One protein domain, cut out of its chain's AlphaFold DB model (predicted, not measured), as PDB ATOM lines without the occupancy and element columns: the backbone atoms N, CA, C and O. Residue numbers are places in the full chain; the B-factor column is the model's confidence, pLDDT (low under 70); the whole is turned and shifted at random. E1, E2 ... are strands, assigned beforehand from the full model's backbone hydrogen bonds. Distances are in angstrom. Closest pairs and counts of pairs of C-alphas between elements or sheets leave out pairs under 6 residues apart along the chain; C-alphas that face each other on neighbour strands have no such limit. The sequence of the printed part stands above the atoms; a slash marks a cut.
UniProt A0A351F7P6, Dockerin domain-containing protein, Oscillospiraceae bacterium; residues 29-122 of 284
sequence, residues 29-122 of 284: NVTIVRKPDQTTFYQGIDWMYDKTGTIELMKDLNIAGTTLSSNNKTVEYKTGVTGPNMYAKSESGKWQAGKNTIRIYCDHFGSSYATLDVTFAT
ATOM      1  N   ASN A  29     279.338 180.223 203.649       73.19
ATOM      2  CA  ASN A  29     278.347 181.015 202.907       73.19
ATOM      3  C   ASN A  29     277.350 181.795 203.798       73.19
ATOM      4  O   ASN A  29     276.150 181.524 203.777       73.19
ATOM      5  N   VAL A  30     277.821 182.747 204.607       91.56
ATOM      6  CA  VAL A  30     276.971 183.637 205.390       91.56
ATOM      7  C   VAL A  30     276.428 184.692 204.437       91.56
ATOM      8  O   VAL A  30     277.167 185.485 203.860       91.56
ATOM      9  N   THR A  31     275.116 184.687 204.262       93.81
ATOM     10  CA  THR A  31     274.402 185.608 203.379       93.81
ATOM     11  C   THR A  31     273.625 186.623 204.199       93.81
ATOM     12  O   THR A  31     273.107 186.310 205.272       93.81
ATOM     13  N   ILE A  32     273.536 187.852 203.695       95.69
ATOM     14  CA  ILE A  32     272.679 188.884 204.282       95.69
ATOM     15  C   ILE A  32     271.270 188.680 203.739       95.69
ATOM     16  O   ILE A  32     271.004 188.954 202.571       95.69
ATOM     17  N   VAL A  33     270.370 188.218 204.602       96.88
ATOM     18  CA  VAL A  33     268.937 188.080 204.308       96.88
ATOM     19  C   VAL A  33     268.244 189.439 204.406       96.88
ATOM     20  O   VAL A  33     267.459 189.803 203.536       96.88
ATOM     21  N   ARG A  34     268.570 190.218 205.446       97.50
ATOM     22  CA  ARG A  34     268.097 191.596 205.635       97.50
ATOM     23  C   ARG A  34     269.281 192.481 205.987       97.50
ATOM     24  O   ARG A  34     270.065 192.139 206.870       97.50
ATOM     25  N   LYS A  35     269.429 193.595 205.273       96.69
ATOM     26  CA  LYS A  35     270.479 194.585 205.543       96.69
ATOM     27  C   LYS A  35     270.218 195.303 206.876       96.69
ATOM     28  O   LYS A  35     269.061 195.359 207.299       96.69
ATOM     29  N   PRO A  36     271.260 195.878 207.501       97.38
ATOM     30  CA  PRO A  36     271.087 196.856 208.565       97.38
ATOM     31  C   PRO A  36     270.079 197.946 208.191       97.38
ATOM     32  O   PRO A  36     270.030 198.370 207.033       97.38
ATOM     33  N   ASP A  37     269.356 198.465 209.182       96.31
ATOM     34  CA  ASP A  37     268.478 199.630 209.006       96.31
ATOM     35  C   ASP A  37     269.270 200.895 208.625       96.31
ATOM     36  O   ASP A  37     268.736 201.816 208.008       96.31
ATOM     37  N   GLN A  38     270.563 200.925 208.964       94.38
ATOM     38  CA  GLN A  38     271.486 202.005 208.649       94.38
ATOM     39  C   GLN A  38     272.689 201.479 207.856       94.38
ATOM     40  O   GLN A  38     273.482 200.683 208.350       94.38
ATOM     41  N   THR A  39     272.864 201.977 206.630       96.94
ATOM     42  CA  THR A  39     274.042 201.690 205.784       96.94
ATOM     43  C   THR A  39     274.904 202.924 205.512       96.94
ATOM     44  O   THR A  39     275.914 202.826 204.814       96.94
ATOM     45  N   THR A  40     274.514 204.080 206.054       98.00
ATOM     46  CA  THR A  40     275.271 205.334 205.978       98.00
ATOM     47  C   THR A  40     275.537 205.857 207.383       98.00
ATOM     48  O   THR A  40     274.610 205.977 208.180       98.00
ATOM     49  N   PHE A  41     276.792 206.180 207.675       98.06
ATOM     50  CA  PHE A  41     277.291 206.639 208.969       98.06
ATOM     51  C   PHE A  41     277.854 208.050 208.838       98.06
ATOM     52  O   PHE A  41     278.587 208.347 207.891       98.06
ATOM     53  N   TYR A  42     277.515 208.929 209.772       98.12
ATOM     54  CA  TYR A  42     277.702 210.369 209.612       98.12
ATOM     55  C   TYR A  42     278.840 210.899 210.486       98.12
ATOM     56  O   TYR A  42     278.913 210.606 211.682       98.12
ATOM     57  N   GLN A  43     279.715 211.711 209.890       98.50
ATOM     58  CA  GLN A  43     280.812 212.364 210.601       98.50
ATOM     59  C   GLN A  43     280.295 213.218 211.777       98.50
ATOM     60  O   GLN A  43     279.325 213.968 211.629       98.50
ATOM     61  N   GLY A  44     280.939 213.089 212.939       97.38
ATOM     62  CA  GLY A  44     280.585 213.742 214.203       97.38
ATOM     63  C   GLY A  44     279.356 213.164 214.915       97.38
ATOM     64  O   GLY A  44     278.934 213.700 215.941       97.38
ATOM     65  N   ILE A  45     278.782 212.077 214.387       96.94
ATOM     66  CA  ILE A  45     277.687 211.314 215.007       96.94
ATOM     67  C   ILE A  45     278.111 209.859 215.232       96.94
ATOM     68  O   ILE A  45     277.936 209.317 216.323       96.94
ATOM     69  N   ASP A  46     278.647 209.221 214.192       97.25
ATOM     70  CA  ASP A  46     279.028 207.807 214.206       97.25
ATOM     71  C   ASP A  46     280.551 207.615 214.126       97.25
ATOM     72  O   ASP A  46     281.087 206.655 214.674       97.25
ATOM     73  N   TRP A  47     281.258 208.538 213.473       97.25
ATOM     74  CA  TRP A  47     282.711 208.500 213.293       97.25
ATOM     75  C   TRP A  47     283.298 209.914 213.244       97.25
ATOM     76  O   TRP A  47     282.587 210.873 212.948       97.25
ATOM     77  N   MET A  48     284.596 210.064 213.494       96.81
ATOM     78  CA  MET A  48     285.311 211.338 213.364       96.81
ATOM     79  C   MET A  48     286.775 211.128 212.969       96.81
ATOM     80  O   MET A  48     287.244 209.995 212.915       96.81
ATOM     81  N   TYR A  49     287.477 212.212 212.635       95.88
ATOM     82  CA  TYR A  49     288.930 212.172 212.492       95.88
ATOM     83  C   TYR A  49     289.572 212.395 213.856       95.88
ATOM     84  O   TYR A  49     289.233 213.360 214.543       95.88
ATOM     85  N   ASP A  50     290.520 211.537 214.203       92.44
ATOM     86  CA  ASP A  50     291.406 211.763 215.332       92.44
ATOM     87  C   ASP A  50     292.429 212.877 215.018       92.44
ATOM     88  O   ASP A  50     292.491 213.439 213.918       92.44
ATOM     89  N   LYS A  51     293.289 213.185 215.993       89.12
ATOM     90  CA  LYS A  51     294.332 214.218 215.855       89.12
ATOM     91  C   LYS A  51     295.386 213.899 214.787       89.12
ATOM     92  O   LYS A  51     296.115 214.798 214.380       89.12
ATOM     93  N   THR A  52     295.496 212.642 214.362       93.19
ATOM     94  CA  THR A  52     296.432 212.187 213.324       93.19
ATOM     95  C   THR A  52     295.813 212.215 211.925       93.19
ATOM     96  O   THR A  52     296.515 211.982 210.944       93.19
ATOM     97  N   GLY A  53     294.515 212.516 211.818       92.00
ATOM     98  CA  GLY A  53     293.767 212.461 210.563       92.00
ATOM     99  C   GLY A  53     293.276 211.055 210.207       92.00
ATOM    100  O   GLY A  53     292.862 210.826 209.070       92.00
ATOM    101  N   THR A  54     293.292 210.115 211.155       94.38
ATOM    102  CA  THR A  54     292.742 208.764 210.980       94.38
ATOM    103  C   THR A  54     291.279 208.738 211.407       94.38
ATOM    104  O   THR A  54     290.883 209.440 212.332       94.38
ATOM    105  N   ILE A  55     290.449 207.943 210.726       96.31
ATOM    106  CA  ILE A  55     289.047 207.780 211.119       96.31
ATOM    107  C   ILE A  55     288.943 206.861 212.336       96.31
ATOM    108  O   ILE A  55     289.355 205.700 212.284       96.31
ATOM    109  N   GLU A  56     288.300 207.369 213.381       94.69
ATOM    110  CA  GLU A  56     287.870 206.620 214.556       94.69
ATOM    111  C   GLU A  56     286.340 206.522 214.607       94.69
ATOM    112  O   GLU A  56     285.616 207.441 214.211       94.69
ATOM    113  N   LEU A  57     285.838 205.384 215.084       96.12
ATOM    114  CA  LEU A  57     284.415 205.217 215.349       96.12
ATOM    115  C   LEU A  57     284.092 205.803 216.723       96.12
ATOM    116  O   LEU A  57     284.753 205.481 217.706       96.12
ATOM    117  N   MET A  58     283.047 206.623 216.798       94.56
ATOM    118  CA  MET A  58     282.586 207.209 218.063       94.56
ATOM    119  C   MET A  58     281.793 206.198 218.909       94.56
ATOM    120  O   MET A  58     281.582 206.401 220.101       94.56
ATOM    121  N   LYS A  59     281.325 205.126 218.266       90.88
ATOM    122  CA  LYS A  59     280.602 203.976 218.821       90.88
ATOM    123  C   LYS A  59     280.676 202.826 217.817       90.88
ATOM    124  O   LYS A  59     280.933 203.061 216.636       90.88
ATOM    125  N   ASP A  60     280.396 201.604 218.257       92.06
ATOM    126  CA  ASP A  60     280.280 200.466 217.341       92.06
ATOM    127  C   ASP A  60     279.251 200.743 216.235       92.06
ATOM    128  O   ASP A  60     278.227 201.400 216.455       92.06
ATOM    129  N   LEU A  61     279.519 200.233 215.028       94.00
ATOM    130  CA  LEU A  61     278.604 200.412 213.904       94.00
ATOM    131  C   LEU A  61     277.249 199.788 214.229       94.00
ATOM    132  O   LEU A  61     277.138 198.584 214.476       94.00
ATOM    133  N   ASN A  62     276.207 200.615 214.175       93.50
ATOM    134  CA  ASN A  62     274.845 200.155 214.365       93.50
ATOM    135  C   ASN A  62     274.414 199.282 213.182       93.50
ATOM    136  O   ASN A  62     274.089 199.782 212.106       93.50
ATOM    137  N   ILE A  63     274.398 197.975 213.411       95.88
ATOM    138  CA  ILE A  63     273.928 196.968 212.458       95.88
ATOM    139  C   ILE A  63     272.574 196.369 212.868       95.88
ATOM    140  O   ILE A  63     272.234 195.255 212.458       95.88
ATOM    141  N   ALA A  64     271.784 197.098 213.665       96.38
ATOM    142  CA  ALA A  64     270.417 196.710 213.993       96.38
ATOM    143  C   ALA A  64     269.575 196.468 212.731       96.38
ATOM    144  O   ALA A  64     269.803 197.062 211.674       96.38
ATOM    145  N   GLY A  65     268.643 195.522 212.838       96.75
ATOM    146  CA  GLY A  65     267.817 195.081 211.717       96.75
ATOM    147  C   GLY A  65     268.493 194.074 210.774       96.75
ATOM    148  O   GLY A  65     267.831 193.528 209.891       96.75
ATOM    149  N   THR A  66     269.781 193.773 210.956       98.06
ATOM    150  CA  THR A  66     270.465 192.771 210.127       98.06
ATOM    151  C   THR A  66     269.889 191.375 210.352       98.06
ATOM    152  O   THR A  66     269.575 190.982 211.473       98.06
ATOM    153  N   THR A  67     269.781 190.585 209.288       98.12
ATOM    154  CA  THR A  67     269.497 189.149 209.366       98.12
ATOM    155  C   THR A  67     270.492 188.404 208.497       98.12
ATOM    156  O   THR A  67     270.649 188.733 207.321       98.12
ATOM    157  N   LEU A  68     271.160 187.410 209.074       97.12
ATOM    158  CA  LEU A  68     272.157 186.586 208.400       97.12
ATOM    159  C   LEU A  68     271.665 185.144 208.283       97.12
ATOM    160  O   LEU A  68     270.961 184.656 209.165       97.12
ATOM    161  N   SER A  69     272.066 184.445 207.225       95.19
ATOM    162  CA  SER A  69     271.784 183.018 207.060       95.19
ATOM    163  C   SER A  69     273.022 182.240 206.638       95.19
ATOM    164  O   SER A  69     273.775 182.696 205.782       95.19
ATOM    165  N   SER A  70     273.222 181.070 207.242       93.44
ATOM    166  CA  SER A  70     274.276 180.114 206.897       93.44
ATOM    167  C   SER A  70     273.799 178.694 207.197       93.44
ATOM    168  O   SER A  70     273.206 178.455 208.248       93.44
ATOM    169  N   ASN A  71     274.032 177.749 206.279       87.31
ATOM    170  CA  ASN A  71     273.658 176.331 206.421       87.31
ATOM    171  C   ASN A  71     272.203 176.114 206.900       87.31
ATOM    172  O   ASN A  71     271.963 175.400 207.871       87.31
ATOM    173  N   ASN A  72     271.233 176.760 206.239       85.25
ATOM    174  CA  ASN A  72     269.795 176.724 206.568       85.25
ATOM    175  C   ASN A  72     269.416 177.264 207.961       85.25
ATOM    176  O   ASN A  72     268.267 177.122 208.381       85.25
ATOM    177  N   LYS A  73     270.340 177.915 208.675       92.88
ATOM    178  CA  LYS A  73     270.060 178.627 209.922       92.88
ATOM    179  C   LYS A  73     270.047 180.125 209.670       92.88
ATOM    180  O   LYS A  73     271.040 180.685 209.215       92.88
ATOM    181  N   THR A  74     268.947 180.770 210.036       96.25
ATOM    182  CA  THR A  74     268.776 182.223 209.957       96.25
ATOM    183  C   THR A  74     268.824 182.826 211.354       96.25
ATOM    184  O   THR A  74     268.211 182.304 212.284       96.25
ATOM    185  N   VAL A  75     269.580 183.909 211.512       97.25
ATOM    186  CA  VAL A  75     269.772 184.614 212.781       97.25
ATOM    187  C   VAL A  75     269.541 186.101 212.554       97.25
ATOM    188  O   VAL A  75     270.112 186.691 211.641       97.25
ATOM    189  N   GLU A  76     268.711 186.706 213.394       97.75
ATOM    190  CA  GLU A  76     268.460 188.148 213.420       97.75
ATOM    191  C   GLU A  76     269.394 188.842 214.414       97.75
ATOM    192  O   GLU A  76     269.779 188.252 215.432       97.75
ATOM    193  N   TYR A  77     269.736 190.098 214.134       97.44
ATOM    194  CA  TYR A  77     270.446 190.965 215.067       97.44
ATOM    195  C   TYR A  77     269.628 191.142 216.346       97.44
ATOM    196  O   TYR A  77     268.450 191.505 216.297       97.44
ATOM    197  N   LYS A  78     270.262 190.923 217.496       96.00
ATOM    198  CA  LYS A  78     269.678 191.102 218.824       96.00
ATOM    199  C   LYS A  78     270.736 191.621 219.785       96.00
ATOM    200  O   LYS A  78     271.884 191.177 219.756       96.00
ATOM    201  N   THR A  79     270.319 192.502 220.681       93.19
ATOM    202  CA  THR A  79     271.135 193.006 221.786       93.19
ATOM    203  C   THR A  79     270.700 192.338 223.083       93.19
ATOM    204  O   THR A  79     269.515 192.335 223.411       93.19
ATOM    205  N   GLY A  80     271.650 191.749 223.809       87.25
ATOM    206  CA  GLY A  80     271.429 191.156 225.125       87.25
ATOM    207  C   GLY A  80     272.278 191.820 226.208       87.25
ATOM    208  O   GLY A  80     272.990 192.789 225.958       87.25
ATOM    209  N   VAL A  81     272.228 191.260 227.418       87.19
ATOM    210  CA  VAL A  81     272.989 191.749 228.586       87.19
ATOM    211  C   VAL A  81     274.503 191.715 228.345       87.19
ATOM    212  O   VAL A  81     275.228 192.574 228.831       87.19
ATOM    213  N   THR A  82     274.981 190.747 227.562       85.88
ATOM    214  CA  THR A  82     276.403 190.565 227.227       85.88
ATOM    215  C   THR A  82     276.829 191.298 225.951       85.88
ATOM    216  O   THR A  82     277.943 191.087 225.481       85.88
ATOM    217  N   GLY A  83     275.959 192.134 225.377       89.00
ATOM    218  CA  GLY A  83     276.191 192.819 224.105       89.00
ATOM    219  C   GLY A  83     275.406 192.221 222.930       89.00
ATOM    220  O   GLY A  83     274.505 191.396 223.125       89.00
ATOM    221  N   PRO A  84     275.680 192.689 221.701       94.12
ATOM    222  CA  PRO A  84     275.003 192.213 220.504       94.12
ATOM    223  C   PRO A  84     275.515 190.844 220.049       94.12
ATOM    224  O   PRO A  84     276.704 190.563 220.127       94.12
ATOM    225  N   ASN A  85     274.624 190.027 219.485       95.56
ATOM    226  CA  ASN A  85     274.964 188.719 218.898       95.56
ATOM    227  C   ASN A  85     275.645 188.801 217.513       95.56
ATOM    228  O   ASN A  85     275.905 187.775 216.867       95.56
ATOM    229  N   MET A  86     275.828 190.021 217.010       96.75
ATOM    230  CA  MET A  86     276.505 190.336 215.761       96.75
ATOM    231  C   MET A  86     277.314 191.614 215.927       96.75
ATOM    232  O   MET A  86     276.894 192.546 216.614       96.75
ATOM    233  N   TYR A  87     278.434 191.693 215.220       95.25
ATOM    234  CA  TYR A  87     279.275 192.884 215.185       95.25
ATOM    235  C   TYR A  87     279.897 193.069 213.802       95.25
ATOM    236  O   TYR A  87     280.037 192.116 213.030       95.25
ATOM    237  N   ALA A  88     280.281 194.306 213.494       95.81
ATOM    238  CA  ALA A  88     280.904 194.663 212.229       95.81
ATOM    239  C   ALA A  88     282.361 195.090 212.419       95.81
ATOM    240  O   ALA A  88     282.706 195.763 213.387       95.81
ATOM    241  N   LYS A  89     283.217 194.727 211.463       95.38
ATOM    242  CA  LYS A  89     284.608 195.194 211.372       95.38
ATOM    243  C   LYS A  89     284.899 195.674 209.957       95.38
ATOM    244  O   LYS A  89     284.259 195.219 209.011       95.38
ATOM    245  N   SER A  90     285.874 196.567 209.805       95.62
ATOM    246  CA  SER A  90     286.364 196.939 208.474       95.62
ATOM    247  C   SER A  90     286.969 195.719 207.771       95.62
ATOM    248  O   SER A  90     287.767 194.994 208.366       95.62
ATOM    249  N   GLU A  91     286.612 195.519 206.501       94.38
ATOM    250  CA  GLU A  91     287.217 194.507 205.624       94.38
ATOM    251  C   GLU A  91     288.721 194.750 205.440       94.38
ATOM    252  O   GLU A  91     289.517 193.816 205.494       94.38
ATOM    253  N   SER A  92     289.119 196.012 205.256       91.06
ATOM    254  CA  SER A  92     290.509 196.406 204.993       91.06
ATOM    255  C   SER A  92     291.337 196.600 206.268       91.06
ATOM    256  O   SER A  92     292.534 196.875 206.194       91.06
ATOM    257  N   GLY A  93     290.700 196.525 207.441       91.88
ATOM    258  CA  GLY A  93     291.305 196.875 208.729       91.88
ATOM    259  C   GLY A  93     291.474 198.381 208.962       91.88
ATOM    260  O   GLY A  93     291.922 198.775 210.036       91.88
ATOM    261  N   LYS A  94     291.103 199.232 207.996       91.69
ATOM    262  CA  LYS A  94     291.116 200.698 208.110       91.69
ATOM    263  C   LYS A  94     289.785 201.285 207.644       91.69
ATOM    264  O   LYS A  94     289.071 200.670 206.856       91.69
ATOM    265  N   TRP A  95     289.455 202.476 208.122       96.38
ATOM    266  CA  TRP A  95     288.275 203.217 207.681       96.38
ATOM    267  C   TRP A  95     288.674 204.340 206.730       96.38
ATOM    268  O   TRP A  95     289.729 204.954 206.895       96.38
ATOM    269  N   GLN A  96     287.817 204.626 205.755       95.88
ATOM    270  CA  GLN A  96     287.963 205.772 204.860       95.88
ATOM    271  C   GLN A  96     286.658 206.558 204.745       95.88
ATOM    272  O   GLN A  96     285.573 206.030 204.983       95.88
ATOM    273  N   ALA A  97     286.746 207.829 204.363       96.81
ATOM    274  CA  ALA A  97     285.558 208.599 204.027       96.81
ATOM    275  C   ALA A  97     284.910 208.033 202.751       96.81
ATOM    276  O   ALA A  97     285.597 207.598 201.826       96.81
ATOM    277  N   GLY A  98     283.581 208.062 202.681       97.38
ATOM    278  CA  GLY A  98     282.832 207.487 201.570       97.38
ATOM    279  C   GLY A  98     282.680 205.971 201.689       97.38
ATOM    280  O   GLY A  98     282.310 205.455 202.742       97.38
ATOM    281  N   LYS A  99     282.875 205.250 200.586       97.50
ATOM    282  CA  LYS A  99     282.537 203.826 200.512       97.50
ATOM    283  C   LYS A  99     283.512 202.972 201.328       97.50
ATOM    284  O   LYS A  99     284.720 203.055 201.133       97.50
ATOM    285  N   ASN A 100     282.983 202.101 202.177       97.75
ATOM    286  CA  ASN A 100     283.724 201.067 202.895       97.75
ATOM    287  C   ASN A 100     283.030 199.722 202.696       97.75
ATOM    288  O   ASN A 100     281.816 199.675 202.505       97.75
ATOM    289  N   THR A 101     283.784 198.638 202.821       97.31
ATOM    290  CA  THR A 101     283.227 197.289 202.940       97.31
ATOM    291  C   THR A 101     283.450 196.812 204.370       97.31
ATOM    292  O   THR A 101     284.546 196.958 204.917       97.31
ATOM    293  N   ILE A 102     282.402 196.279 204.993       97.12
ATOM    294  CA  ILE A 102     282.445 195.719 206.344       97.12
ATOM    295  C   ILE A 102     282.223 194.216 206.314       97.12
ATOM    296  O   ILE A 102     281.464 193.713 205.488       97.12
ATOM    297  N   ARG A 103     282.842 193.524 207.267       96.75
ATOM    298  CA  ARG A 103     282.556 192.135 207.627       96.75
ATOM    299  C   ARG A 103     281.593 192.119 208.797       96.75
ATOM    300  O   ARG A 103     281.904 192.703 209.834       96.75
ATOM    301  N   ILE A 104     280.461 191.445 208.645       96.94
ATOM    302  CA  ILE A 104     279.470 191.241 209.699       96.94
ATOM    303  C   ILE A 104     279.594 189.807 210.203       96.94
ATOM    304  O   ILE A 104     279.343 188.854 209.462       96.94
ATOM    305  N   TYR A 105     279.975 189.675 211.467       95.50
ATOM    306  CA  TYR A 105     280.118 188.406 212.168       95.50
ATOM    307  C   TYR A 105     278.872 188.115 212.999       95.50
ATOM    308  O   TYR A 105     278.184 189.036 213.441       95.50
ATOM    309  N   CYS A 106     278.606 186.834 213.241       94.75
ATOM    310  CA  CYS A 106     277.573 186.379 214.162       94.75
ATOM    311  C   CYS A 106     278.122 185.263 215.043       94.75
ATOM    312  O   CYS A 106     278.736 184.324 214.534       94.75
ATOM    313  N   ASP A 107     277.812 185.314 216.336       93.00
ATOM    314  CA  ASP A 107     278.291 184.342 217.327       93.00
ATOM    315  C   ASP A 107     277.911 182.893 216.983       93.00
ATOM    316  O   ASP A 107     278.612 181.945 217.330       93.00
ATOM    317  N   HIS A 108     276.817 182.705 216.240       90.25
ATOM    318  CA  HIS A 108     276.339 181.390 215.813       90.25
ATOM    319  C   HIS A 108     277.100 180.799 214.620       90.25
ATOM    320  O   HIS A 108     276.904 179.621 214.318       90.25
ATOM    321  N   PHE A 109     277.911 181.596 213.919       91.25
ATOM    322  CA  PHE A 109     278.593 181.206 212.677       91.25
ATOM    323  C   PHE A 109     280.126 181.176 212.815       91.25
ATOM    324  O   PHE A 109     280.843 181.055 211.817       91.25
ATOM    325  N   GLY A 110     280.639 181.244 214.049       88.00
ATOM    326  CA  GLY A 110     282.072 181.195 214.335       88.00
ATOM    327  C   GLY A 110     282.827 182.349 213.672       88.00
ATOM    328  O   GLY A 110     282.449 183.509 213.806       88.00
ATOM    329  N   SER A 111     283.898 182.037 212.938       89.69
ATOM    330  CA  SER A 111     284.710 183.034 212.224       89.69
ATOM    331  C   SER A 111     284.154 183.437 210.857       89.69
ATOM    332  O   SER A 111     284.770 184.256 210.176       89.69
ATOM    333  N   SER A 112     283.029 182.856 210.432       92.06
ATOM    334  CA  SER A 112     282.428 183.166 209.134       92.06
ATOM    335  C   SER A 112     281.674 184.489 209.200       92.06
ATOM    336  O   SER A 112     281.066 184.823 210.218       92.06
ATOM    337  N   TYR A 113     281.692 185.236 208.103       94.88
ATOM    338  CA  TYR A 113     281.102 186.567 208.030       94.88
ATOM    339  C   TYR A 113     280.433 186.803 206.683       94.88
ATOM    340  O   TYR A 113     280.787 186.182 205.681       94.88
ATOM    341  N   ALA A 114     279.484 187.734 206.668       95.62
ATOM    342  CA  ALA A 114     278.977 188.324 205.438       95.62
ATOM    343  C   ALA A 114     279.667 189.663 205.176       95.62
ATOM    344  O   ALA A 114     280.054 190.353 206.119       95.62
ATOM    345  N   THR A 115     279.786 190.061 203.912       95.75
ATOM    346  CA  THR A 115     280.287 191.388 203.548       95.75
ATOM    347  C   THR A 115     279.149 192.321 203.152       95.75
ATOM    348  O   THR A 115     278.154 191.907 202.554       95.75
ATOM    349  N   LEU A 116     279.285 193.598 203.501       96.44
ATOM    350  CA  LEU A 116     278.339 194.646 203.131       96.44
ATOM    351  C   LEU A 116     279.077 195.942 202.819       96.44
ATOM    352  O   LEU A 116     279.952 196.360 203.572       96.44
ATOM    353  N   ASP A 117     278.671 196.611 201.746       96.94
ATOM    354  CA  ASP A 117     279.115 197.973 201.477       96.94
ATOM    355  C   ASP A 117     278.307 198.982 202.301       96.94
ATOM    356  O   ASP A 117     277.074 198.958 202.312       96.94
ATOM    357  N   VAL A 118     279.015 199.900 202.955       97.81
ATOM    358  CA  VAL A 118     278.466 201.003 203.751       97.81
ATOM    359  C   VAL A 118     279.130 202.319 203.361       97.81
ATOM    360  O   VAL A 118     280.209 202.339 202.765       97.81
ATOM    361  N   THR A 119     278.493 203.438 203.694       98.31
ATOM    362  CA  THR A 119     279.003 204.778 203.374       98.31
ATOM    363  C   THR A 119     279.307 205.565 204.637       98.31
ATOM    364  O   THR A 119     278.477 205.659 205.529       98.31
ATOM    365  N   PHE A 120     280.487 206.169 204.709       98.44
ATOM    366  CA  PHE A 120     280.882 207.105 205.755       98.44
ATOM    367  C   PHE A 120     280.744 208.519 205.189       98.44
ATOM    368  O   PHE A 120     281.626 209.019 204.487       98.44
ATOM    369  N   ALA A 121     279.590 209.139 205.422       98.56
ATOM    370  CA  ALA A 121     279.252 210.449 204.888       98.56
ATOM    371  C   ALA A 121     280.003 211.559 205.638       98.56
ATOM    372  O   ALA A 121     279.988 211.624 206.870       98.56
ATOM    373  N   THR A 122     280.652 212.443 204.880       98.31
ATOM    374  CA  THR A 122     281.441 213.568 205.410       98.31
ATOM    375  C   THR A 122     280.562 214.794 205.602       98.31
ATOM    376  O   THR A 122     279.685 215.060 204.775       98.31
TER     377      THR A 122
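Overview. This is residues 29 to 122 of the 284 residues of the protein "Dockerin domain-containing protein" of Oscillospiraceae bacterium (UniProt A0A351F7P6). This is an elongated, partly face-to-face sandwich: a small sheet of E1, E5 and E6 packs over one end of a strongly twisted, curled sheet of E2, E9, E8 and E7, with the strands of the two sheets crossed. The small hairpin E3 and E4 lies toward the opposite end of the long axis, and the loop with residues 79 to 84 sticks out sideways. The printed part has 94 residues with no named helix and nine named strands, E1 to E9 in order along the chain; the class is all strand, though under half of the residues, 44, are in named elements. The large sheet is mixed, in the order E2 E9 E8 E7, and the others are antiparallel, E1 E5 E6 and E3 E4. The whole is compact, with a radius of gyration of the C-alphas of 13.6 A and spans of 44 by 28 by 22 A.

Arrangement. Start at E1, residues 31 to 34, an edge strand antiparallel to E5, residues 67 to 70, where N 31 and O 69 are 2.8 A apart, within hydrogen-bond range. E2, residues 40 to 42, is parallel to E9, residues 113 to 121, with N 41 and O 119 at 2.8 A. Next look at the hairpin of E3, residues 47 to 49, and E4, residues 55 to 57, with N 48 and O 56 at 2.9 A; the closest C-alphas of E2 and E3, those of Phe 41 and Trp 47, are 7.2 A apart. E5 forms a hairpin with E6, residues 73 to 76, where N 75 and O 68 are 2.8 A apart. E7, residues 86 to 90, E8, residues 98 to 106, and E9 form a meander, each strand the antiparallel neighbour of the one before: N 103 and O 89 are 2.8 A apart, and so are N 100 and O 118. The two larger sheets form a sandwich, two sheets face to face, with strands at 55 degrees; the closest C-alphas of E1 and E9 are those of Thr 31 and Ala 114, at 5.7 A. E1 and E7 are apart.

Along the chain. Find C-alpha 31 at (274.402, 185.608, 203.379), where E1 begins. E7 runs 13.9 A from Met 86 to Ser 90. E8 begins at C-alpha 98, at (282.832, 207.487, 201.570), and runs 25.1 A to Cys 106; E9 runs 24.2 A and ends at C-alpha 121, at (279.252, 210.449, 204.888).

Size, cuts and confidence. The two C-alphas farthest apart, those of Lys 51 and Asn 72, are 45.8 A apart. The printed part has no cut, and no link is long. No printed residue is under 70 in pLDDT; the mean of the printed part is 94.6.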